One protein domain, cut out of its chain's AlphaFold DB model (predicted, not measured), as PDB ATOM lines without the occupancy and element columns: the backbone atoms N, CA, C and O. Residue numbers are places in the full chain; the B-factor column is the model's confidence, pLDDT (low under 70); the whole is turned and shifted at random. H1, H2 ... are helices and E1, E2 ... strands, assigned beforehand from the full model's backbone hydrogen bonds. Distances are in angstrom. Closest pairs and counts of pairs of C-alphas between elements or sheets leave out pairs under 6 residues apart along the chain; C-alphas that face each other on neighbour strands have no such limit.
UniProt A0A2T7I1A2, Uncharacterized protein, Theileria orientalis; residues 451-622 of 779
ATOM      1  N   GLU A 451      52.644 114.519   4.148       94.19
ATOM      2  CA  GLU A 451      51.704 113.675   3.405       94.19
ATOM      3  C   GLU A 451      51.096 114.442   2.220       94.19
ATOM      4  O   GLU A 451      51.135 113.956   1.089       94.19
ATOM      5  N   ALA A 452      50.630 115.675   2.442       92.62
ATOM      6  CA  ALA A 452      50.108 116.533   1.382       92.62
ATOM      7  C   ALA A 452      51.176 116.842   0.322       92.62
ATOM      8  O   ALA A 452      50.883 116.806  -0.872       92.62
ATOM      9  N   ILE A 453      52.423 117.075   0.741       93.44
ATOM     10  CA  ILE A 453      53.538 117.362  -0.173       93.44
ATOM     11  C   ILE A 453      53.894 116.130  -1.016       93.44
ATOM     12  O   ILE A 453      54.178 116.261  -2.206       93.44
ATOM     13  N   SER A 454      53.823 114.927  -0.441       92.50
ATOM     14  CA  SER A 454      54.079 113.669  -1.161       92.50
ATOM     15  C   SER A 454      53.073 113.395  -2.290       92.50
ATOM     16  O   SER A 454      53.397 112.696  -3.250       92.50
ATOM     17  N   LEU A 455      51.875 113.985  -2.203       93.38
ATOM     18  CA  LEU A 455      50.805 113.879  -3.198       93.38
ATOM     19  C   LEU A 455      50.888 114.950  -4.299       93.38
ATOM     20  O   LEU A 455      50.050 114.958  -5.198       93.38
ATOM     21  N   MET A 456      51.879 115.846  -4.260       92.94
ATOM     22  CA  MET A 456      52.105 116.850  -5.300       92.94
ATOM     23  C   MET A 456      53.149 116.389  -6.329       92.94
ATOM     24  O   MET A 456      54.149 115.744  -5.997       92.94
ATOM     25  N   THR A 457      52.955 116.787  -7.586       91.62
ATOM     26  CA  THR A 457      54.022 116.787  -8.604       91.62
ATOM     27  C   THR A 457      54.778 118.098  -8.606       91.62
ATOM     28  O   THR A 457      54.336 119.050  -7.984       91.62
ATOM     29  N   ASP A 458      55.910 118.170  -9.299       91.81
ATOM     30  CA  ASP A 458      56.765 119.360  -9.258       91.81
ATOM     31  C   ASP A 458      56.089 120.583  -9.902       91.81
ATOM     32  O   ASP A 458      56.152 121.699  -9.391       91.81
ATOM     33  N   SER A 459      55.380 120.363 -11.005       91.25
ATOM     34  CA  SER A 459      54.492 121.343 -11.623       91.25
ATOM     35  C   SER A 459      53.166 120.691 -11.987       91.25
ATOM     36  O   SER A 459      53.045 119.459 -12.019       91.25
ATOM     37  N   VAL A 460      52.150 121.521 -12.207       89.88
ATOM     38  CA  VAL A 460      50.804 121.052 -12.526       89.88
ATOM     39  C   VAL A 460      50.074 122.013 -13.453       89.88
ATOM     40  O   VAL A 460      50.178 123.238 -13.324       89.88
ATOM     41  N   ARG A 461      49.308 121.448 -14.389       87.25
ATOM     42  CA  ARG A 461      48.362 122.189 -15.225       87.25
ATOM     43  C   ARG A 461      47.067 122.464 -14.473       87.25
ATOM     44  O   ARG A 461      46.364 121.550 -14.033       87.25
ATOM     45  N   ILE A 462      46.730 123.740 -14.395       85.94
ATOM     46  CA  ILE A 462      45.554 124.266 -13.721       85.94
ATOM     47  C   ILE A 462      44.608 124.953 -14.697       85.94
ATOM     48  O   ILE A 462      45.023 125.493 -15.723       85.94
ATOM     49  N   LEU A 463      43.333 124.972 -14.328       79.75
ATOM     50  CA  LEU A 463      42.333 125.859 -14.892       79.75
ATOM     51  C   LEU A 463      42.123 127.026 -13.925       79.75
ATOM     52  O   LEU A 463      41.784 126.835 -12.754       79.75
ATOM     53  N   THR A 464      42.356 128.233 -14.423       80.00
ATOM     54  CA  THR A 464      42.097 129.477 -13.691       80.00
ATOM     55  C   THR A 464      40.603 129.749 -13.537       80.00
ATOM     56  O   THR A 464      39.773 129.108 -14.177       80.00
ATOM     57  N   TRP A 465      40.261 130.744 -12.718       68.62
ATOM     58  CA  TRP A 465      38.882 131.185 -12.491       68.62
ATOM     59  C   TRP A 465      38.132 131.577 -13.780       68.62
ATOM     60  O   TRP A 465      36.912 131.488 -13.833       68.62
ATOM     61  N   PHE A 466      38.860 131.974 -14.828       66.81
ATOM     62  CA  PHE A 466      38.314 132.414 -16.118       66.81
ATOM     63  C   PHE A 466      38.513 131.381 -17.230       66.81
ATOM     64  O   PHE A 466      38.668 131.745 -18.394       66.81
ATOM     65  N   ASP A 467      38.595 130.100 -16.866       63.00
ATOM     66  CA  ASP A 467      38.757 128.975 -17.791       63.00
ATOM     67  C   ASP A 467      40.018 129.041 -18.680       63.00
ATOM     68  O   ASP A 467      40.122 128.338 -19.685       63.00
ATOM     69  N   SER A 468      41.021 129.846 -18.302       71.31
ATOM     70  CA  SER A 468      42.332 129.840 -18.962       71.31
ATOM     71  C   SER A 468      43.235 128.777 -18.343       71.31
ATOM     72  O   SER A 468      43.289 128.639 -17.117       71.31
ATOM     73  N   GLU A 469      43.938 128.020 -19.182       80.88
ATOM     74  CA  GLU A 469      44.908 127.036 -18.713       80.88
ATOM     75  C   GLU A 469      46.241 127.704 -18.353       80.88
ATOM     76  O   GLU A 469      46.714 128.602 -19.053       80.88
ATOM     77  N   ALA A 470      46.866 127.250 -17.271       83.69
ATOM     78  CA  ALA A 470      48.228 127.624 -16.905       83.69
ATOM     79  C   ALA A 470      48.970 126.459 -16.263       83.69
ATOM     80  O   ALA A 470      48.359 125.563 -15.693       83.69
ATOM     81  N   THR A 471      50.297 126.504 -16.318       90.19
ATOM     82  CA  THR A 471      51.159 125.594 -15.560       90.19
ATOM     83  C   THR A 471      51.794 126.366 -14.416       90.19
ATOM     84  O   THR A 471      52.438 127.386 -14.658       90.19
ATOM     85  N   ILE A 472      51.621 125.893 -13.187       93.19
ATOM     86  CA  ILE A 472      52.259 126.486 -12.006       93.19
ATOM     87  C   ILE A 472      53.162 125.464 -11.323       93.19
ATOM     88  O   ILE A 472      52.896 124.260 -11.366       93.19
ATOM     89  N   ASP A 473      54.232 125.958 -10.710       94.38
ATOM     90  CA  ASP A 473      55.094 125.150  -9.857       94.38
ATOM     91  C   ASP A 473      54.406 124.932  -8.503       94.38
ATOM     92  O   ASP A 473      53.691 125.803  -7.997       94.38
ATOM     93  N   THR A 474      54.559 123.734  -7.942       94.56
ATOM     94  CA  THR A 474      53.904 123.373  -6.681       94.56
ATOM     95  C   THR A 474      54.807 123.638  -5.485       94.56
ATOM     96  O   THR A 474      56.023 123.805  -5.599       94.56
ATOM     97  N   TYR A 475      54.207 123.599  -4.297       94.94
ATOM     98  CA  TYR A 475      54.909 123.730  -3.027       94.94
ATOM     99  C   TYR A 475      56.067 122.731  -2.908       94.94
ATOM    100  O   TYR A 475      57.127 123.070  -2.385       94.94
ATOM    101  N   LYS A 476      55.893 121.508  -3.431       94.69
ATOM    102  CA  LYS A 476      56.939 120.483  -3.441       94.69
ATOM    103  C   LYS A 476      58.186 120.960  -4.191       94.69
ATOM    104  O   LYS A 476      59.277 120.944  -3.619       94.69
ATOM    105  N   LYS A 477      58.019 121.430  -5.430       94.38
ATOM    106  CA  LYS A 477      59.132 121.902  -6.265       94.38
ATOM    107  C   LYS A 477      59.773 123.159  -5.711       94.38
ATOM    108  O   LYS A 477      60.998 123.251  -5.703       94.38
ATOM    109  N   ASP A 478      58.976 124.116  -5.250       94.50
ATOM    110  CA  ASP A 478      59.504 125.352  -4.673       94.50
ATOM    111  C   ASP A 478      60.324 125.070  -3.418       94.50
ATOM    112  O   ASP A 478      61.408 125.628  -3.254       94.50
ATOM    113  N   ARG A 479      59.855 124.160  -2.556       93.38
ATOM    114  CA  ARG A 479      60.592 123.730  -1.365       93.38
ATOM    115  C   ARG A 479      61.943 123.121  -1.734       93.38
ATOM    116  O   ARG A 479      62.960 123.506  -1.163       93.38
ATOM    117  N   GLU A 480      61.968 122.200  -2.693       92.81
ATOM    118  CA  GLU A 480      63.206 121.567  -3.162       92.81
ATOM    119  C   GLU A 480      64.145 122.576  -3.842       92.81
ATOM    120  O   GLU A 480      65.339 122.626  -3.547       92.81
ATOM    121  N   SER A 481      63.605 123.440  -4.701       92.81
ATOM    122  CA  SER A 481      64.372 124.463  -5.421       92.81
ATOM    123  C   SER A 481      64.958 125.500  -4.471       92.81
ATOM    124  O   SER A 481      66.097 125.927  -4.649       92.81
ATOM    125  N   LYS A 482      64.219 125.882  -3.429       91.44
ATOM    126  CA  LYS A 482      64.704 126.777  -2.381       91.44
ATOM    127  C   LYS A 482      65.808 126.129  -1.549       91.44
ATOM    128  O   LYS A 482      66.831 126.768  -1.329       91.44
ATOM    129  N   ASN A 483      65.648 124.865  -1.149       90.81
ATOM    130  CA  ASN A 483      66.686 124.119  -0.426       90.81
ATOM    131  C   ASN A 483      67.992 124.005  -1.234       90.81
ATOM    132  O   ASN A 483      69.073 123.962  -0.652       90.81
ATOM    133  N   ASN A 484      67.892 124.009  -2.565       91.88
ATOM    134  CA  ASN A 484      69.027 123.975  -3.487       91.88
ATOM    135  C   ASN A 484      69.510 125.369  -3.945       91.88
ATOM    136  O   ASN A 484      70.357 125.447  -4.832       91.88
ATOM    137  N   ASN A 485      68.994 126.470  -3.377       90.19
ATOM    138  CA  ASN A 485      69.297 127.859  -3.770       90.19
ATOM    139  C   ASN A 485      69.031 128.186  -5.258       90.19
ATOM    140  O   ASN A 485      69.688 129.045  -5.843       90.19
ATOM    141  N   LEU A 486      68.061 127.509  -5.875       91.88
ATOM    142  CA  LEU A 486      67.659 127.703  -7.273       91.88
ATOM    143  C   LEU A 486      66.412 128.584  -7.427       91.88
ATOM    144  O   LEU A 486      66.170 129.095  -8.519       91.88
ATOM    145  N   LEU A 487      65.613 128.750  -6.366       93.38
ATOM    146  CA  LEU A 487      64.381 129.541  -6.396       93.38
ATOM    147  C   LEU A 487      64.670 131.025  -6.143       93.38
ATOM    148  O   LEU A 487      65.133 131.395  -5.063       93.38
ATOM    149  N   LYS A 488      64.338 131.887  -7.107       93.25
ATOM    150  CA  LYS A 488      64.365 133.342  -6.930       93.25
ATOM    151  C   LYS A 488      63.007 133.823  -6.422       93.25
ATOM    152  O   LYS A 488      62.002 133.666  -7.109       93.25
ATOM    153  N   ILE A 489      62.984 134.430  -5.239       92.31
ATOM    154  CA  ILE A 489      61.773 135.021  -4.657       92.31
ATOM    155  C   ILE A 489      61.884 136.539  -4.779       92.31
ATOM    156  O   ILE A 489      62.857 137.121  -4.299       92.31
ATOM    157  N   SER A 490      60.913 137.175  -5.427       90.12
ATOM    158  CA  SER A 490      60.864 138.631  -5.568       90.12
ATOM    159  C   SER A 490      59.489 139.184  -5.213       90.12
ATOM    160  O   SER A 490      58.465 138.506  -5.305       90.12
ATOM    161  N   GLU A 491      59.462 140.437  -4.768       91.81
ATOM    162  CA  GLU A 491      58.207 141.174  -4.694       91.81
ATOM    163  C   GLU A 491      57.694 141.477  -6.104       91.81
ATOM    164  O   GLU A 491      58.477 141.597  -7.048       91.81
ATOM    165  N   PHE A 492      56.381 141.632  -6.242       92.62
ATOM    166  CA  PHE A 492      55.774 142.044  -7.502       92.62
ATOM    167  C   PHE A 492      54.663 143.053  -7.249       92.62
ATOM    168  O   PHE A 492      53.716 142.765  -6.516       92.62
ATOM    169  N   ASP A 493      54.764 144.216  -7.885       92.12
ATOM    170  CA  ASP A 493      53.746 145.254  -7.826       92.12
ATOM    171  C   ASP A 493      52.947 145.305  -9.126       92.12
ATOM    172  O   ASP A 493      53.480 145.594 -10.198       92.12
ATOM    173  N   ILE A 494      51.643 145.057  -9.013       91.50
ATOM    174  CA  ILE A 494      50.694 145.064 -10.128       91.50
ATOM    175  C   ILE A 494      50.673 146.429 -10.828       91.50
ATOM    176  O   ILE A 494      50.541 146.485 -12.049       91.50
ATOM    177  N   TRP A 495      50.823 147.532 -10.089       88.25
ATOM    178  CA  TRP A 495      50.849 148.874 -10.670       88.25
ATOM    179  C   TRP A 495      52.113 149.111 -11.503       88.25
ATOM    180  O   TRP A 495      52.056 149.687 -12.590       88.25
ATOM    181  N   TRP A 496      53.248 148.604 -11.021       88.44
ATOM    182  CA  TRP A 496      54.563 148.734 -11.650       88.44
ATOM    183  C   TRP A 496      54.973 147.479 -12.433       88.44
ATOM    184  O   TRP A 496      56.162 147.208 -12.596       88.44
ATOM    185  N   TYR A 497      54.003 146.723 -12.958       87.56
ATOM    186  CA  TYR A 497      54.216 145.397 -13.554       87.56
ATOM    187  C   TYR A 497      55.324 145.345 -14.623       87.56
ATOM    188  O   TYR A 497      56.020 144.340 -14.741       87.56
ATOM    189  N   GLY A 498      55.521 146.429 -15.382       83.56
ATOM    190  CA  GLY A 498      56.540 146.521 -16.433       83.56
ATOM    191  C   GLY A 498      57.994 146.565 -15.941       83.56
ATOM    192  O   GLY A 498      58.900 146.375 -16.748       83.56
ATOM    193  N   TYR A 499      58.234 146.796 -14.646       84.50
ATOM    194  CA  TYR A 499      59.582 146.888 -14.067       84.50
ATOM    195  C   TYR A 499      60.151 145.535 -13.610       84.50
ATOM    196  O   TYR A 499      61.338 145.442 -13.298       84.50
ATOM    197  N   TYR A 500      59.339 144.475 -13.585       85.75
ATOM    198  CA  TYR A 500      59.725 143.185 -13.013       85.75
ATOM    199  C   TYR A 500      60.149 142.181 -14.089       85.75
ATOM    200  O   TYR A 500      59.324 141.647 -14.831       85.75
ATOM    201  N   SER A 501      61.445 141.854 -14.132       85.69
ATOM    202  CA  SER A 501      62.017 140.892 -15.089       85.69
ATOM    203  C   SER A 501      61.678 139.427 -14.804       85.69
ATOM    204  O   SER A 501      61.885 138.581 -15.674       85.69
ATOM    205  N   ASP A 502      61.204 139.119 -13.596       87.81
ATOM    206  CA  ASP A 502      61.004 137.749 -13.090       87.81
ATOM    207  C   ASP A 502      59.637 137.163 -13.474       87.81
ATOM    208  O   ASP A 502      59.351 135.987 -13.246       87.81
ATOM    209  N   THR A 503      58.800 137.975 -14.115       88.06
ATOM    210  CA  THR A 503      57.461 137.603 -14.562       88.06
ATOM    211  C   THR A 503      57.309 137.815 -16.064       88.06
ATOM    212  O   THR A 503      58.146 138.437 -16.725       88.06
ATOM    213  N   THR A 504      56.240 137.261 -16.619       86.81
ATOM    214  CA  THR A 504      55.807 137.468 -17.997       86.81
ATOM    215  C   THR A 504      54.361 137.941 -17.971       86.81
ATOM    216  O   THR A 504      53.501 137.304 -17.361       86.81
ATOM    217  N   THR A 505      54.078 139.059 -18.643       85.38
ATOM    218  CA  THR A 505      52.694 139.474 -18.902       85.38
ATOM    219  C   THR A 505      52.133 138.598 -20.018       85.38
ATOM    220  O   THR A 505      52.640 138.629 -21.137       85.38
ATOM    221  N   ILE A 506      51.108 137.808 -19.708       80.88
ATOM    222  CA  ILE A 506      50.513 136.825 -20.630       80.88
ATOM    223  C   ILE A 506      49.169 137.287 -21.208       80.88
ATOM    224  O   ILE A 506      48.613 136.632 -22.086       80.88
ATOM    225  N   GLY A 507      48.646 138.428 -20.752       70.94
ATOM    226  CA  GLY A 507      47.447 139.051 -21.306       70.94
ATOM    227  C   GLY A 507      47.057 140.342 -20.585       70.94
ATOM    228  O   GLY A 507      47.415 140.551 -19.427       70.94
ATOM    229  N   GLY A 508      46.317 141.215 -21.275       64.62
ATOM    230  CA  GLY A 508      45.783 142.462 -20.718       64.62
ATOM    231  C   GLY A 508      45.540 143.544 -21.776       64.62
ATOM    232  O   GLY A 508      46.297 143.670 -22.734       64.62
ATOM    233  N   GLU A 509      44.480 144.338 -21.598       55.03
ATOM    234  CA  GLU A 509      44.237 145.564 -22.371       55.03
ATOM    235  C   GLU A 509      44.894 146.748 -21.643       55.03
ATOM    236  O   GLU A 509      44.707 146.919 -20.438       55.03
ATOM    237  N   GLY A 510      45.676 147.543 -22.385       52.12
ATOM    238  CA  GLY A 510      46.681 148.494 -21.894       52.12
ATOM    239  C   GLY A 510      46.395 149.248 -20.583       52.12
ATOM    240  O   GLY A 510      45.296 149.751 -20.348       52.12
ATOM    241  N   LEU A 511      47.454 149.411 -19.777       59.06
ATOM    242  CA  LEU A 511      47.539 150.276 -18.586       59.06
ATOM    243  C   LEU A 511      46.537 149.949 -17.461       59.06
ATOM    244  O   LEU A 511      45.888 150.859 -16.949       59.06
ATOM    245  N   LEU A 512      46.370 148.670 -17.088       74.31
ATOM    246  CA  LEU A 512      45.488 148.243 -15.976       74.31
ATOM    247  C   LEU A 512      44.020 148.690 -16.135       74.31
ATOM    248  O   LEU A 512      43.244 148.672 -15.177       74.31
ATOM    249  N   LYS A 513      43.616 149.096 -17.348       71.44
ATOM    250  CA  LYS A 513      42.289 149.671 -17.604       71.44
ATOM    251  C   LYS A 513      41.169 148.658 -17.405       71.44
ATOM    252  O   LYS A 513      40.051 149.078 -17.136       71.44
ATOM    253  N   LYS A 514      41.447 147.368 -17.583       80.38
ATOM    254  CA  LYS A 514      40.436 146.310 -17.504       80.38
ATOM    255  C   LYS A 514      40.977 145.027 -16.894       80.38
ATOM    256  O   LYS A 514      40.347 144.468 -16.006       80.38
ATOM    257  N   MET A 515      42.129 144.564 -17.373       87.12
ATOM    258  CA  MET A 515      42.695 143.284 -16.960       87.12
ATOM    259  C   MET A 515      44.215 143.287 -17.107       87.12
ATOM    260  O   MET A 515      44.736 143.874 -18.058       87.12
ATOM    261  N   LEU A 516      44.901 142.594 -16.201       89.19
ATOM    262  CA  LEU A 516      46.313 142.239 -16.312       89.19
ATOM    263  C   LEU A 516      46.501 140.795 -15.836       89.19
ATOM    264  O   LEU A 516      46.074 140.450 -14.738       89.19
ATOM    265  N   LEU A 517      47.154 139.975 -16.656       89.94
ATOM    266  CA  LEU A 517      47.470 138.581 -16.360       89.94
ATOM    267  C   LEU A 517      48.988 138.407 -16.333       89.94
ATOM    268  O   LEU A 517      49.672 138.687 -17.325       89.94
ATOM    269  N   VAL A 518      49.507 137.931 -15.207       90.81
ATOM    270  CA  VAL A 518      50.943 137.802 -14.951       90.81
ATOM    271  C   VAL A 518      51.251 136.390 -14.497       90.81
ATOM    272  O   VAL A 518      50.584 135.859 -13.612       90.81
ATOM    273  N   GLN A 519      52.292 135.801 -15.070       90.94
ATOM    274  CA  GLN A 519      52.798 134.494 -14.674       90.94
ATOM    275  C   GLN A 519      54.301 134.558 -14.439       90.94
ATOM    276  O   GLN A 519      55.020 135.275 -15.138       90.94
ATOM    277  N   ASN A 520      54.785 133.803 -13.462       91.38
ATOM    278  CA  ASN A 520      56.207 133.778 -13.157       91.38
ATOM    279  C   ASN A 520      57.010 133.082 -14.254       91.38
ATOM    280  O   ASN A 520      56.527 132.182 -14.945       91.38
ATOM    281  N   LYS A 521      58.272 133.490 -14.396       89.56
ATOM    282  CA  LYS A 521      59.255 132.707 -15.143       89.56
ATOM    283  C   LYS A 521      59.653 131.466 -14.348       89.56
ATOM    284  O   LYS A 521      59.426 131.370 -13.145       89.56
ATOM    285  N   GLN A 522      60.275 130.517 -15.038       84.81
ATOM    286  CA  GLN A 522      60.777 129.296 -14.419       84.81
ATOM    287  C   GLN A 522      61.696 129.619 -13.228       84.81
ATOM    288  O   GLN A 522      62.555 130.496 -13.328       84.81
ATOM    289  N   ASN A 523      61.513 128.898 -12.118       86.62
ATOM    290  CA  ASN A 523      62.252 129.068 -10.862       86.62
ATOM    291  C   ASN A 523      62.110 130.465 -10.221       86.62
ATOM    292  O   ASN A 523      62.963 130.863  -9.424       86.62
ATOM    293  N   CYS A 524      61.055 131.213 -10.557       92.19
ATOM    294  CA  CYS A 524      60.717 132.480  -9.915       92.19
ATOM    295  C   CYS A 524      59.405 132.347  -9.134       92.19
ATOM    296  O   CYS A 524      58.456 131.712  -9.592       92.19
ATOM    297  N   ALA A 525      59.341 132.979  -7.968       93.12
ATOM    298  CA  ALA A 525      58.177 132.979  -7.093       93.12
ATOM    299  C   ALA A 525      57.908 134.396  -6.558       93.12
ATOM    300  O   ALA A 525      58.851 135.150  -6.317       93.12
ATOM    301  N   ILE A 526      56.638 134.766  -6.363       93.69
ATOM    302  CA  ILE A 526      56.263 136.104  -5.882       93.69
ATOM    303  C   ILE A 526      55.938 136.062  -4.388       93.69
ATOM    304  O   ILE A 526      55.065 135.296  -3.965       93.69
ATOM    305  N   LYS A 527      56.596 136.932  -3.613       89.44
ATOM    306  CA  LYS A 527      56.253 137.259  -2.220       89.44
ATOM    307  C   LYS A 527      56.948 138.566  -1.779       89.44
ATOM    308  O   LYS A 527      58.177 138.611  -1.815       89.44
ATOM    309  N   PRO A 528      56.219 139.600  -1.315       89.25
ATOM    310  CA  PRO A 528      54.760 139.754  -1.326       89.25
ATOM    311  C   PRO A 528      54.219 140.233  -2.687       89.25
ATOM    312  O   PRO A 528      54.948 140.792  -3.509       89.25
ATOM    313  N   ALA A 529      52.907 140.071  -2.889       91.12
ATOM    314  CA  ALA A 529      52.186 140.732  -3.978       91.12
ATOM    315  C   ALA A 529      51.731 142.132  -3.528       91.12
ATOM    316  O   ALA A 529      51.164 142.293  -2.440       91.12
ATOM    317  N   LYS A 530      51.966 143.145  -4.362       91.69
ATOM    318  CA  LYS A 530      51.718 144.561  -4.065       91.69
ATOM    319  C   LYS A 530      50.845 145.228  -5.125       91.69
ATOM    320  O   LYS A 530      50.741 144.764  -6.261       91.69
ATOM    321  N   TYR A 531      50.230 146.339  -4.743       89.62
ATOM    322  CA  TYR A 531      49.574 147.273  -5.646       89.62
ATOM    323  C   TYR A 531      49.892 148.697  -5.199       89.62
ATOM    324  O   TYR A 531      49.514 149.099  -4.095       89.62
ATOM    325  N   TYR A 532      50.546 149.469  -6.065       86.62
ATOM    326  CA  TYR A 532      50.869 150.878  -5.821       86.62
ATOM    327  C   TYR A 532      51.745 151.092  -4.568       86.62
ATOM    328  O   TYR A 532      51.526 152.002  -3.775       86.62
ATOM    329  N   GLY A 533      52.719 150.213  -4.355       82.44
ATOM    330  CA  GLY A 533      53.632 150.185  -3.212       82.44
ATOM    331  C   GLY A 533      53.071 149.486  -1.971       82.44
ATOM    332  O   GLY A 533      53.843 149.097  -1.095       82.44
ATOM    333  N   TYR A 534      51.755 149.270  -1.901       83.69
ATOM    334  CA  TYR A 534      51.091 148.675  -0.743       83.69
ATOM    335  C   TYR A 534      50.940 147.164  -0.896       83.69
ATOM    336  O   TYR A 534      50.484 146.666  -1.925       83.69
ATOM    337  N   THR A 535      51.290 146.425   0.156       86.69
ATOM    338  CA  THR A 535      51.113 144.970   0.214       86.69
ATOM    339  C   THR A 535      49.634 144.605   0.133       86.69
ATOM    340  O   THR A 535      48.842 145.007   0.982       86.69
ATOM    341  N   ILE A 536      49.270 143.813  -0.880       87.75
ATOM    342  CA  ILE A 536      47.954 143.167  -0.967       87.75
ATOM    343  C   ILE A 536      47.899 142.084   0.104       87.75
ATOM    344  O   ILE A 536      47.009 142.074   0.950       87.75
ATOM    345  N   HIS A 537      48.893 141.195   0.076       85.38
ATOM    346  CA  HIS A 537      49.093 140.175   1.088       85.38
ATOM    347  C   HIS A 537      50.540 139.665   1.088       85.38
ATOM    348  O   HIS A 537      51.193 139.613   0.041       85.38
ATOM    349  N   ASP A 538      51.014 139.275   2.270       84.50
ATOM    350  CA  ASP A 538      52.295 138.605   2.488       84.50
ATOM    351  C   ASP A 538      52.017 137.243   3.133       84.50
ATOM    352  O   ASP A 538      51.563 137.173   4.275       84.50
ATOM    353  N   PHE A 539      52.192 136.172   2.357       86.94
ATOM    354  CA  PHE A 539      51.869 134.813   2.785       86.94
ATOM    355  C   PHE A 539      52.913 134.263   3.766       86.94
ATOM    356  O   PHE A 539      54.050 134.730   3.824       86.94
ATOM    357  N   ASP A 540      52.560 133.208   4.501       85.31
ATOM    358  CA  ASP A 540      53.517 132.487   5.344       85.31
ATOM    359  C   ASP A 540      54.707 131.934   4.537       85.31
ATOM    360  O   ASP A 540      54.699 131.831   3.307       85.31
ATOM    361  N   GLU A 541      55.794 131.608   5.232       84.25
ATOM    362  CA  GLU A 541      56.994 131.091   4.583       84.25
ATOM    363  C   GLU A 541      56.740 129.766   3.852       84.25
ATOM    364  O   GLU A 541      56.123 128.855   4.394       84.25
ATOM    365  N   GLY A 542      57.222 129.670   2.607       86.69
ATOM    366  CA  GLY A 542      57.001 128.522   1.723       86.69
ATOM    367  C   GLY A 542      55.776 128.646   0.810       86.69
ATOM    368  O   GLY A 542      55.720 127.953  -0.203       86.69
ATOM    369  N   ILE A 543      54.828 129.539   1.109       92.06
ATOM    370  CA  ILE A 543      53.667 129.799   0.250       92.06
ATOM    371  C   ILE A 543      53.995 130.969  -0.669       92.06
ATOM    372  O   ILE A 543      54.186 132.098  -0.216       92.06
ATOM    373  N   TYR A 544      54.046 130.700  -1.969       94.75
ATOM    374  CA  TYR A 544      54.440 131.691  -2.965       94.75
ATOM    375  C   TYR A 544      53.417 131.794  -4.091       94.75
ATOM    376  O   TYR A 544      52.767 130.811  -4.458       94.75
ATOM    377  N   VAL A 545      53.278 132.996  -4.647       95.25
ATOM    378  CA  VAL A 545      52.371 133.271  -5.765       95.25
ATOM    379  C   VAL A 545      53.085 132.983  -7.085       95.25
ATOM    380  O   VAL A 545      54.202 133.451  -7.304       95.25
ATOM    381  N   HIS A 546      52.426 132.230  -7.967       95.25
ATOM    382  CA  HIS A 546      52.937 131.841  -9.293       95.25
ATOM    383  C   HIS A 546      52.205 132.485 -10.459       95.25
ATOM    384  O   HIS A 546      52.735 132.574 -11.571       95.25
ATOM    385  N   ARG A 547      50.981 132.943 -10.204       93.44
ATOM    386  CA  ARG A 547      50.172 133.662 -11.175       93.44
ATOM    387  C   ARG A 547      49.286 134.684 -10.475       93.44
ATOM    388  O   ARG A 547      48.751 134.419  -9.398       93.44
ATOM    389  N   ILE A 548      49.131 135.836 -11.115       93.88
ATOM    390  CA  ILE A 548      48.274 136.930 -10.671       93.88
ATOM    391  C   ILE A 548      47.332 137.280 -11.814       93.88
ATOM    392  O   ILE A 548      47.788 137.671 -12.889       93.88
ATOM    393  N   ASP A 549      46.030 137.191 -11.554       92.56
ATOM    394  CA  ASP A 549      45.023 137.764 -12.444       92.56
ATOM    395  C   ASP A 549      44.408 138.997 -11.763       92.56
ATOM    396  O   ASP A 549      43.811 138.897 -10.692       92.56
ATOM    397  N   TYR A 550      44.564 140.169 -12.375       92.19
ATOM    398  CA  TYR A 550      43.997 141.439 -11.923       92.19
ATOM    399  C   TYR A 550      42.882 141.886 -12.862       92.19
ATOM    400  O   TYR A 550      43.040 141.852 -14.085       92.19
ATOM    401  N   TYR A 551      41.795 142.384 -12.280       89.19
ATOM    402  CA  TYR A 551      40.638 142.921 -12.987       89.19
ATOM    403  C   TYR A 551      40.198 144.244 -12.391       89.19
ATOM    404  O   TYR A 551      40.229 144.424 -11.175       89.19
ATOM    405  N   HIS A 552      39.726 145.136 -13.255       87.19
ATOM    406  CA  HIS A 552      39.150 146.415 -12.874       87.19
ATOM    407  C   HIS A 552      37.840 146.646 -13.623       87.19
ATOM    408  O   HIS A 552      37.820 146.767 -14.851       87.19
ATOM    409  N   ASP A 553      36.750 146.736 -12.870       82.38
ATOM    410  CA  ASP A 553      35.466 147.213 -13.355       82.38
ATOM    411  C   ASP A 553      35.379 148.728 -13.150       82.38
ATOM    412  O   ASP A 553      35.206 149.230 -12.042       82.38
ATOM    413  N   LYS A 554      35.485 149.477 -14.248       79.31
ATOM    414  CA  LYS A 554      35.437 150.943 -14.213       79.31
ATOM    415  C   LYS A 554      34.083 151.511 -13.797       79.31
ATOM    416  O   LYS A 554      34.039 152.650 -13.340       79.31
ATOM    417  N   SER A 555      32.990 150.777 -14.008       74.00
ATOM    418  CA  SER A 555      31.641 151.283 -13.726       74.00
ATOM    419  C   SER A 555      31.405 151.397 -12.219       74.00
ATOM    420  O   SER A 555      30.975 152.436 -11.717       74.00
ATOM    421  N   THR A 556      31.804 150.359 -11.491       74.50
ATOM    422  CA  THR A 556      31.731 150.258 -10.029       74.50
ATOM    423  C   THR A 556      32.978 150.820  -9.342       74.50
ATOM    424  O   THR A 556      32.931 151.220  -8.179       74.50
ATOM    425  N   GLY A 557      34.097 150.894 -10.065       78.69
ATOM    426  CA  GLY A 557      35.418 151.187  -9.519       78.69
ATOM    427  C   GLY A 557      36.060 149.979  -8.837       78.69
ATOM    428  O   GLY A 557      37.120 150.135  -8.237       78.69
ATOM    429  N   ASP A 558      35.458 148.793  -8.894       82.69
ATOM    430  CA  ASP A 558      35.960 147.619  -8.191       82.69
ATOM    431  C   ASP A 558      37.176 147.004  -8.875       82.69
ATOM    432  O   ASP A 558      37.180 146.706 -10.070       82.69
ATOM    433  N   MET A 559      38.202 146.745  -8.077       88.50
ATOM    434  CA  MET A 559      39.398 146.021  -8.470       88.50
ATOM    435  C   MET A 559      39.418 144.675  -7.757       88.50
ATOM    436  O   MET A 559      39.236 144.611  -6.542       88.50
ATOM    437  N   THR A 560      39.650 143.598  -8.502       91.06
ATOM    438  CA  THR A 560      39.739 142.234  -7.964       91.06
ATOM    439  C   THR A 560      41.057 141.600  -8.379       91.06
ATOM    440  O   THR A 560      41.457 141.697  -9.539       91.06
ATOM    441  N   VAL A 561      41.726 140.946  -7.433       93.38
ATOM    442  CA  VAL A 561      43.001 140.258  -7.635       93.38
ATOM    443  C   VAL A 561      42.865 138.802  -7.214       93.38
ATOM    444  O   VAL A 561      42.429 138.510  -6.101       93.38
ATOM    445  N   TYR A 562      43.282 137.903  -8.098       94.19
ATOM    446  CA  TYR A 562      43.364 136.464  -7.874       94.19
ATOM    447  C   TYR A 562      44.838 136.074  -7.771       94.19
ATOM    448  O   TYR A 562      45.579 136.176  -8.750       94.19
ATOM    449  N   LEU A 563      45.264 135.640  -6.586       94.88
ATOM    450  CA  LEU A 563      46.631 135.192  -6.316       94.88
ATOM    451  C   LEU A 563      46.666 133.661  -6.305       94.88
ATOM    452  O   LEU A 563      46.225 133.039  -5.338       94.88
ATOM    453  N   TYR A 564      47.170 133.051  -7.378       95.19
ATOM    454  CA  TYR A 564      47.325 131.598  -7.485       95.19
ATOM    455  C   TYR A 564      48.647 131.184  -6.859       95.19
ATOM    456  O   TYR A 564      49.715 131.641  -7.276       95.19
ATOM    457  N   THR A 565      48.568 130.312  -5.864       95.19
ATOM    458  CA  THR A 565      49.721 129.920  -5.053       95.19
ATOM    459  C   THR A 565      50.223 128.524  -5.401       95.19
ATOM    460  O   THR A 565      49.489 127.687  -5.934       95.19
ATOM    461  N   ASN A 566      51.475 128.252  -5.040       94.75
ATOM    462  CA  ASN A 566      52.106 126.935  -5.145       94.75
ATOM    463  C   ASN A 566      51.404 125.841  -4.308       94.75
ATOM    464  O   ASN A 566      51.637 124.651  -4.513       94.75
ATOM    465  N   THR A 567      50.500 126.214  -3.400       94.31
ATOM    466  CA  THR A 567      49.672 125.281  -2.623       94.31
ATOM    467  C   THR A 567      48.427 124.817  -3.385       94.31
ATOM    468  O   THR A 567      47.616 124.072  -2.839       94.31
ATOM    469  N   LEU A 568      48.248 125.246  -4.638       94.56
ATOM    470  CA  LEU A 568      47.070 124.965  -5.469       94.56
ATOM    471  C   LEU A 568      45.772 125.542  -4.892       94.56
ATOM    472  O   LEU A 568      44.681 125.020  -5.117       94.56
ATOM    473  N   PHE A 569      45.885 126.657  -4.173       93.00
ATOM    474  CA  PHE A 569      44.758 127.492  -3.780       93.00
ATOM    475  C   PHE A 569      44.902 128.883  -4.401       93.00
ATOM    476  O   PHE A 569      46.009 129.404  -4.570       93.00
ATOM    477  N   VAL A 570      43.767 129.478  -4.754       92.75
ATOM    478  CA  VAL A 570      43.665 130.862  -5.207       92.75
ATOM    479  C   VAL A 570      43.060 131.701  -4.091       92.75
ATOM    480  O   VAL A 570      42.014 131.359  -3.536       92.75
ATOM    481  N   PHE A 571      43.737 132.793  -3.754       92.50
ATOM    482  CA  PHE A 571      43.273 133.769  -2.777       92.50
ATOM    483  C   PHE A 571      42.744 134.990  -3.516       92.50
ATOM    484  O   PHE A 571      43.438 135.555  -4.366       92.50
ATOM    485  N   VAL A 572      41.511 135.374  -3.204       90.81
ATOM    486  CA  VAL A 572      40.802 136.444  -3.904       90.81
ATOM    487  C   VAL A 572      40.721 137.665  -3.006       90.81
ATOM    488  O   VAL A 572      40.242 137.589  -1.872       90.81
ATOM    489  N   PHE A 573      41.160 138.801  -3.532       89.94
ATOM    490  CA  PHE A 573      41.137 140.086  -2.849       89.94
ATOM    491  C   PHE A 573      40.381 141.111  -3.682       89.94
ATOM    492  O   PHE A 573      40.453 141.096  -4.910       89.94
ATOM    493  N   ARG A 574      39.692 142.034  -3.015       88.31
ATOM    494  CA  ARG A 574      39.010 143.157  -3.663       88.31
ATOM    495  C   ARG A 574      39.343 144.471  -2.981       88.31
ATOM    496  O   ARG A 574      39.541 144.523  -1.771       88.31
ATOM    497  N   LYS A 575      39.375 145.532  -3.774       84.31
ATOM    498  CA  LYS A 575      39.497 146.916  -3.322       84.31
ATOM    499  C   LYS A 575      38.715 147.811  -4.271       84.31
ATOM    500  O   LYS A 575      38.693 147.531  -5.467       84.31
ATOM    501  N   ASN A 576      38.095 148.878  -3.782       81.88
ATOM    502  CA  ASN A 576      37.499 149.861  -4.680       81.88
ATOM    503  C   ASN A 576      38.526 150.960  -5.006       81.88
ATOM    504  O   ASN A 576      39.199 151.483  -4.126       81.88
ATOM    505  N   SER A 577      38.673 151.310  -6.282       77.25
ATOM    506  CA  SER A 577      39.620 152.329  -6.763       77.25
ATOM    507  C   SER A 577      39.295 153.743  -6.278       77.25
ATOM    508  O   SER A 577      40.166 154.608  -6.319       77.25
ATOM    509  N   ARG A 578      38.064 153.981  -5.807       71.06
ATOM    510  CA  ARG A 578      37.641 155.246  -5.188       71.06
ATOM    511  C   ARG A 578      38.039 155.341  -3.715       71.06
ATOM    512  O   ARG A 578      38.005 156.426  -3.147       71.06
ATOM    513  N   GLU A 579      38.399 154.224  -3.086       66.31
ATOM    514  CA  GLU A 579      38.917 154.224  -1.720       66.31
ATOM    515  C   GLU A 579      40.353 154.760  -1.699       66.31
ATOM    516  O   GLU A 579      41.125 154.556  -2.637       66.31
ATOM    517  N   ALA A 580      40.736 155.419  -0.600       62.06
ATOM    518  CA  ALA A 580      42.097 155.920  -0.434       62.06
ATOM    519  C   ALA A 580      43.146 154.803  -0.634       62.06
ATOM    520  O   ALA A 580      42.931 153.629  -0.309       62.06
ATOM    521  N   SER A 581      44.315 155.163  -1.164       60.66
ATOM    522  CA  SER A 581      45.389 154.210  -1.483       60.66
ATOM    523  C   SER A 581      45.856 153.404  -0.263       60.66
ATOM    524  O   SER A 581      46.147 152.221  -0.411       60.66
ATOM    525  N   GLU A 582      45.793 153.986   0.935       57.28
ATOM    526  CA  GLU A 582      46.133 153.359   2.222       57.28
ATOM    527  C   GLU A 582      45.105 152.323   2.717       57.28
ATOM    528  O   GLU A 582      45.374 151.561   3.647       57.28
ATOM    529  N   VAL A 583      43.913 152.263   2.114       63.00
ATOM    530  CA  VAL A 583      42.897 151.264   2.468       63.00
ATOM    531  C   VAL A 583      43.382 149.875   2.058       63.00
ATOM    532  O   VAL A 583      43.708 149.643   0.891       63.00
ATOM    533  N   ASN A 584      43.431 148.946   3.017       69.31
ATOM    534  CA  ASN A 584      43.875 147.575   2.765       69.31
ATOM    535  C   ASN A 584      42.969 146.874   1.748       69.31
ATOM    536  O   ASN A 584      41.761 147.102   1.702       69.31
ATOM    537  N   TRP A 585      43.562 145.969   0.975       81.12
ATOM    538  CA  TRP A 585      42.805 145.023   0.166       81.12
ATOM    539  C   TRP A 585      41.976 144.111   1.068       81.12
ATOM    540  O   TRP A 585      42.480 143.581   2.057       81.12
ATOM    541  N   LYS A 586      40.705 143.913   0.724       80.69
ATOM    542  CA  LYS A 586      39.798 143.042   1.464       80.69
ATOM    543  C   LYS A 586      39.928 141.611   0.962       80.69
ATOM    544  O   LYS A 586      39.657 141.347  -0.209       80.69
ATOM    545  N   PHE A 587      40.286 140.687   1.849       82.69
ATOM    546  CA  PHE A 587      40.199 139.255   1.574       82.69
ATOM    547  C   PHE A 587      38.732 138.846   1.356       82.69
ATOM    548  O   PHE A 587      37.864 139.115   2.190       82.69
ATOM    549  N   LEU A 588      38.438 138.220   0.218       77.88
ATOM    550  CA  LEU A 588      37.096 137.736  -0.102       77.88
ATOM    551  C   LEU A 588      36.944 136.268   0.271       77.88
ATOM    552  O   LEU A 588      36.022 135.915   1.012       77.88
ATOM    553  N   GLU A 589      37.839 135.438  -0.259       79.25
ATOM    554  CA  GLU A 589      37.775 133.987  -0.149       79.25
ATOM    555  C   GLU A 589      39.087 133.315  -0.571       79.25
ATOM    556  O   GLU A 589      39.922 133.895  -1.272       79.25
ATOM    557  N   VAL A 590      39.234 132.055  -0.160       85.62
ATOM    558  CA  VAL A 590      40.257 131.124  -0.640       85.62
ATOM    559  C   VAL A 590      39.552 129.935  -1.276       85.62
ATOM    560  O   VAL A 590      38.606 129.392  -0.703       85.62
ATOM    561  N   LYS A 591      39.989 129.533  -2.469       85.88
ATOM    562  CA  LYS A 591      39.395 128.415  -3.206       85.88
ATOM    563  C   LYS A 591      40.461 127.456  -3.726       85.88
ATOM    564  O   LYS A 591      41.533 127.908  -4.121       85.88
ATOM    565  N   PRO A 592      40.188 126.144  -3.746       88.81
ATOM    566  CA  PRO A 592      41.039 125.187  -4.447       88.81
ATOM    567  C   PRO A 592      41.084 125.506  -5.946       88.81
ATOM    568  O   PRO A 592      40.072 125.855  -6.557       88.81
ATOM    569  N   VAL A 593      42.263 125.381  -6.542       88.56
ATOM    570  CA  VAL A 593      42.472 125.576  -7.977       88.56
ATOM    571  C   VAL A 593      42.105 124.297  -8.721       88.56
ATOM    572  O   VAL A 593      42.440 123.193  -8.297       88.56
ATOM    573  N   LYS A 594      41.436 124.411  -9.869       84.88
ATOM    574  CA  LYS A 594      41.032 123.219 -10.608       84.88
ATOM    575  C   LYS A 594      42.221 122.595 -11.333       84.88
ATOM    576  O   LYS A 594      42.815 123.228 -12.201       84.88
ATOM    577  N   VAL A 595      42.548 121.348 -11.008       83.75
ATOM    578  CA  VAL A 595      43.665 120.618 -11.625       83.75
ATOM    579  C   VAL A 595      43.178 119.807 -12.830       83.75
ATOM    580  O   VAL A 595      42.114 119.180 -12.789       83.75
ATOM    581  N   LEU A 596      43.950 119.833 -13.922       73.88
ATOM    582  CA  LEU A 596      43.590 119.229 -15.214       73.88
ATOM    583  C   LEU A 596      44.168 117.820 -15.436       73.88
ATOM    584  O   LEU A 596      43.896 117.192 -16.459       73.88
ATOM    585  N   GLU A 597      44.960 117.309 -14.496       68.25
ATOM    586  CA  GLU A 597      45.673 116.037 -14.620       68.25
ATOM    587  C   GLU A 597      45.730 115.247 -13.303       68.25
ATOM    588  O   GLU A 597      45.384 115.756 -12.246       68.25
ATOM    589  N   MET A 598      46.135 113.971 -13.380       70.62
ATOM    590  CA  MET A 598      46.338 113.076 -12.224       70.62
ATOM    591  C   MET A 598      45.166 113.047 -11.225       70.62
ATOM    592  O   MET A 598      45.334 113.319 -10.036       70.62
ATOM    593  N   TYR A 599      43.982 112.676 -11.735       69.69
ATOM    594  CA  TYR A 599      42.710 112.753 -11.011       69.69
ATOM    595  C   TYR A 599      42.758 112.130  -9.607       69.69
ATOM    596  O   TYR A 599      42.440 112.799  -8.626       69.69
ATOM    597  N   ASP A 600      43.207 110.877  -9.493       70.94
ATOM    598  CA  ASP A 600      43.222 110.151  -8.216       70.94
ATOM    599  C   ASP A 600      44.176 110.784  -7.195       70.94
ATOM    600  O   ASP A 600      43.856 110.887  -6.010       70.94
ATOM    601  N   THR A 601      45.351 111.227  -7.652       82.31
ATOM    602  CA  THR A 601      46.380 111.829  -6.799       82.31
ATOM    603  C   THR A 601      45.901 113.160  -6.234       82.31
ATOM    604  O   THR A 601      45.931 113.360  -5.018       82.31
ATOM    605  N   TYR A 602      45.367 114.040  -7.087       87.75
ATOM    606  CA  TYR A 602      44.900 115.352  -6.645       87.75
ATOM    607  C   TYR A 602      43.550 115.310  -5.922       87.75
ATOM    608  O   TYR A 602      43.299 116.157  -5.070       87.75
ATOM    609  N   THR A 603      42.724 114.288  -6.159       84.12
ATOM    610  CA  THR A 603      41.542 114.018  -5.322       84.12
ATOM    611  C   THR A 603      41.969 113.723  -3.883       84.12
ATOM    612  O   THR A 603      41.466 114.347  -2.952       84.12
ATOM    613  N   LYS A 604      42.958 112.839  -3.686       89.94
ATOM    614  CA  LYS A 604      43.507 112.540  -2.350       89.94
ATOM    615  C   LYS A 604      44.146 113.768  -1.703       89.94
ATOM    616  O   LYS A 604      43.910 114.019  -0.525       89.94
ATOM    617  N   TYR A 605      44.910 114.542  -2.476       93.94
ATOM    618  CA  TYR A 605      45.500 115.799  -2.014       93.94
ATOM    619  C   TYR A 605      44.429 116.762  -1.486       93.94
ATOM    620  O   TYR A 605      44.537 117.253  -0.363       93.94
ATOM    621  N   TYR A 606      43.368 117.004  -2.259       92.31
ATOM    622  CA  TYR A 606      42.324 117.947  -1.874       92.31
ATOM    623  C   TYR A 606      41.466 117.463  -0.704       92.31
ATOM    624  O   TYR A 606      41.113 118.290   0.135       92.31
ATOM    625  N   GLU A 607      41.184 116.162  -0.582       90.75
ATOM    626  CA  GLU A 607      40.524 115.607   0.614       90.75
ATOM    627  C   GLU A 607      41.380 115.801   1.875       90.75
ATOM    628  O   GLU A 607      40.879 116.206   2.929       90.75
ATOM    629  N   LEU A 608      42.695 115.585   1.772       92.06
ATOM    630  CA  LEU A 608      43.613 115.814   2.884       92.06
ATOM    631  C   LEU A 608      43.690 117.301   3.252       92.06
ATOM    632  O   LEU A 608      43.541 117.651   4.422       92.06
ATOM    633  N   MET A 609      43.860 118.186   2.267       89.56
ATOM    634  CA  MET A 609      43.899 119.635   2.493       89.56
ATOM    635  C   MET A 609      42.602 120.157   3.102       89.56
ATOM    636  O   MET A 609      42.647 121.005   3.996       89.56
ATOM    637  N   LYS A 610      41.461 119.615   2.665       86.94
ATOM    638  CA  LYS A 610      40.144 119.903   3.227       86.94
ATOM    639  C   LYS A 610      40.085 119.560   4.714       86.94
ATOM    640  O   LYS A 610      39.654 120.395   5.505       86.94
ATOM    641  N   LYS A 611      40.579 118.381   5.100       86.81
ATOM    642  CA  LYS A 611      40.645 117.937   6.500       86.81
ATOM    643  C   LYS A 611      41.617 118.771   7.341       86.81
ATOM    644  O   LYS A 611      41.257 119.180   8.438       86.81
ATOM    645  N   LEU A 612      42.830 119.024   6.842       83.81
ATOM    646  CA  LEU A 612      43.881 119.746   7.575       83.81
ATOM    647  C   LEU A 612      43.508 121.200   7.877       83.81
ATOM    648  O   LEU A 612      43.881 121.723   8.921       83.81
ATOM    649  N   ASN A 613      42.777 121.840   6.965       81.38
ATOM    650  CA  ASN A 613      42.477 123.272   7.016       81.38
ATOM    651  C   ASN A 613      41.005 123.573   7.323       81.38
ATOM    652  O   ASN A 613      40.593 124.728   7.263       81.38
ATOM    653  N   ASN A 614      40.213 122.540   7.634       78.31
ATOM    654  CA  ASN A 614      38.775 122.635   7.884       78.31
ATOM    655  C   ASN A 614      38.008 123.365   6.761       78.31
ATOM    656  O   ASN A 614      37.147 124.209   7.011       78.31
ATOM    657  N   PHE A 615      38.346 123.066   5.504       76.94
ATOM    658  CA  PHE A 615      37.673 123.674   4.361       76.94
ATOM    659  C   PHE A 615      36.350 122.985   4.026       76.94
ATOM    660  O   PHE A 615      36.160 121.789   4.244       76.94
ATOM    661  N   ASN A 616      35.450 123.743   3.400       73.06
ATOM    662  CA  ASN A 616      34.173 123.239   2.914       73.06
ATOM    663  C   ASN A 616      34.047 123.454   1.398       73.06
ATOM    664  O   ASN A 616      33.512 124.462   0.944       73.06
ATOM    665  N   PHE A 617      34.577 122.516   0.610       71.12
ATOM    666  CA  PHE A 617      34.388 122.467  -0.842       71.12
ATOM    667  C   PHE A 617      34.185 121.028  -1.333       71.12
ATOM    668  O   PHE A 617      34.512 120.055  -0.638       71.12
ATOM    669  N   ASN A 618      33.624 120.896  -2.534       73.31
ATOM    670  CA  ASN A 618      33.403 119.615  -3.192       73.31
ATOM    671  C   ASN A 618      34.647 119.205  -3.994       73.31
ATOM    672  O   ASN A 618      34.968 119.818  -5.012       73.31
ATOM    673  N   VAL A 619      35.342 118.150  -3.556       73.62
ATOM    674  CA  VAL A 619      36.574 117.678  -4.209       73.62
ATOM    675  C   VAL A 619      36.316 117.219  -5.650       73.62
ATOM    676  O   VAL A 619      37.160 117.397  -6.527       73.62
ATOM    677  N   SER A 620      35.115 116.713  -5.946       64.62
ATOM    678  CA  SER A 620      34.779 116.252  -7.299       64.62
ATOM    679  C   SER A 620      34.683 117.380  -8.341       64.62
ATOM    680  O   SER A 620      34.759 117.107  -9.538       64.62
ATOM    681  N   GLU A 621      34.557 118.642  -7.912       65.94
ATOM    682  CA  GLU A 621      34.457 119.815  -8.796       65.94
ATOM    683  C   GLU A 621      35.818 120.462  -9.103       65.94
ATOM    684  O   GLU A 621      35.956 121.195 -10.087       65.94
ATOM    685  N   VAL A 622      36.843 120.159  -8.301       66.56
ATOM    686  CA  VAL A 622      38.183 120.780  -8.369       66.56
ATOM    687  C   VAL A 622      39.211 119.919  -9.094       66.56
ATOM    688  O   VAL A 622      40.342 120.342  -9.320       66.56
TER     689      VAL A 622
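This is residues 451 to 622 of the 779 residues of an uncharacterized protein of Theileria orientalis (UniProt A0A2T7I1A2). A twisted sheet of six antiparallel strands forms the middle layer of a stack, with the small sheet E3, E6, E7 over one face and the hairpin E1 and E2 over part of the other. The four helices gather near one end of these sheets, H1, H3 and H4 as a small cluster and H2 beside it, while the turn from E8 to E9 and the link from E10 to E11 lie at the other end. The printed part has 172 residues, with four named helices and eleven named strands in the order H1, E1, E2, H2, E3, E4, E5, E6, E7, E8, E9, E10, E11, H3, H4; the class is mixed, helices and strands. The large sheet runs E4, E5, E8, E9, E10, E11, and the sheet of three, E3, E6, E7, is mixed. The whole is compact, with a radius of gyration of the C-alphas of 15.9 A and spans of 44 by 36 by 26 A.

The large sheet holds E4, residues 503 to 509, E5, residues 515 to 520, E8, residues 545 to 553, E9, residues 558 to 565, E10, residues 569 to 576, and E11, residues 586 to 592. E8 measures 23.2 A from first to last C-alpha, E9 22.6 A and E10 23.5 A; C-alpha 545 stands at (52.371, 133.271, -5.765). The second sheet holds E3, residues 488 to 493, E6, residues 524 to 531 and 19.0 A long, and E7, residues 534 to 537. The third holds E1, residues 459 to 463, and E2, residues 469 to 473. H1 is residues 451 to 454, beginning at C-alpha 451 at (51.704, 113.675, 3.405), and H2 is residues 475 to 483, 12.1 A long. H3, residues 599 to 612, is 19.9 A long, and H4, residues 619 to 622, ends at C-alpha 622 at (38.183, 120.780, -8.369).

In the large sheet E8, E9, E10 and E11 make a meander, each strand the antiparallel neighbour of the one before. N 549 and O 562, 3.0 A apart, are within hydrogen-bond range across E8 and E9, as are N 561 and O 573 at 2.8 A across E9 and E10, and N 572 and O 589 at 2.9 A across E10 and E11. On the other side of E8 lies E5, with N 518 and O 548 at 2.9 A. E4 and E5 form a hairpin, with N 506 and O 517 at 2.9 A. The three sheets form a stack of sheets, face to face in turn. The strands of the sheet E3, E6, E7 stand at 13 degrees to those of the large sheet; Ile 526 of E6 and Val 545 of E8 have the closest C-alphas of these two strands, 4.8 A apart. E3 and E6 are parallel, with N 490 and O 525 at 3.0 A, and E6 bends by 66 degrees at residue 528 before its hairpin with E7, where N 536 and O 529 are 2.9 A apart. The strands of the sheet E1, E2 stand at 39 degrees to those of the large sheet; the closest C-alphas of E2 and E8 are those of Ile 472 and His 546, 6.0 A apart. E1 and E2 are antiparallel, with N 462 and O 470 at 2.8 A. H2 only grazes the sheet E3, E6, E7, with its residues 478 to 482. H1 only just touches H2, with 3 pairs of C-alphas within 8 A, the closest Ile 453 and Lys 476 at 5.7 A. H1 only just touches H3 too, with 3 pairs, the closest C-alphas being those of Ala 452 and Tyr 605 at 5.8 A. H3 touches H4 with residues 603 to 607 alone, the C-alphas of Tyr 606 and Val 619 being closest at 6.2 A. H2 and H3 are apart. In H2 and H3 every O i to N i+4 pair is within hydrogen-bond range; H1 and H4 are too short for such a pair.

The C-alphas farthest apart, those of Asn 484 and Ser 555, are 47.4 A from each other. The printed part has no cut and no long link. The mean pLDDT of the printed part is 84.7; it is under 70 at residues 465 to 467, 508 to 511, 579 to 584, 597, 599 and 620 to 622.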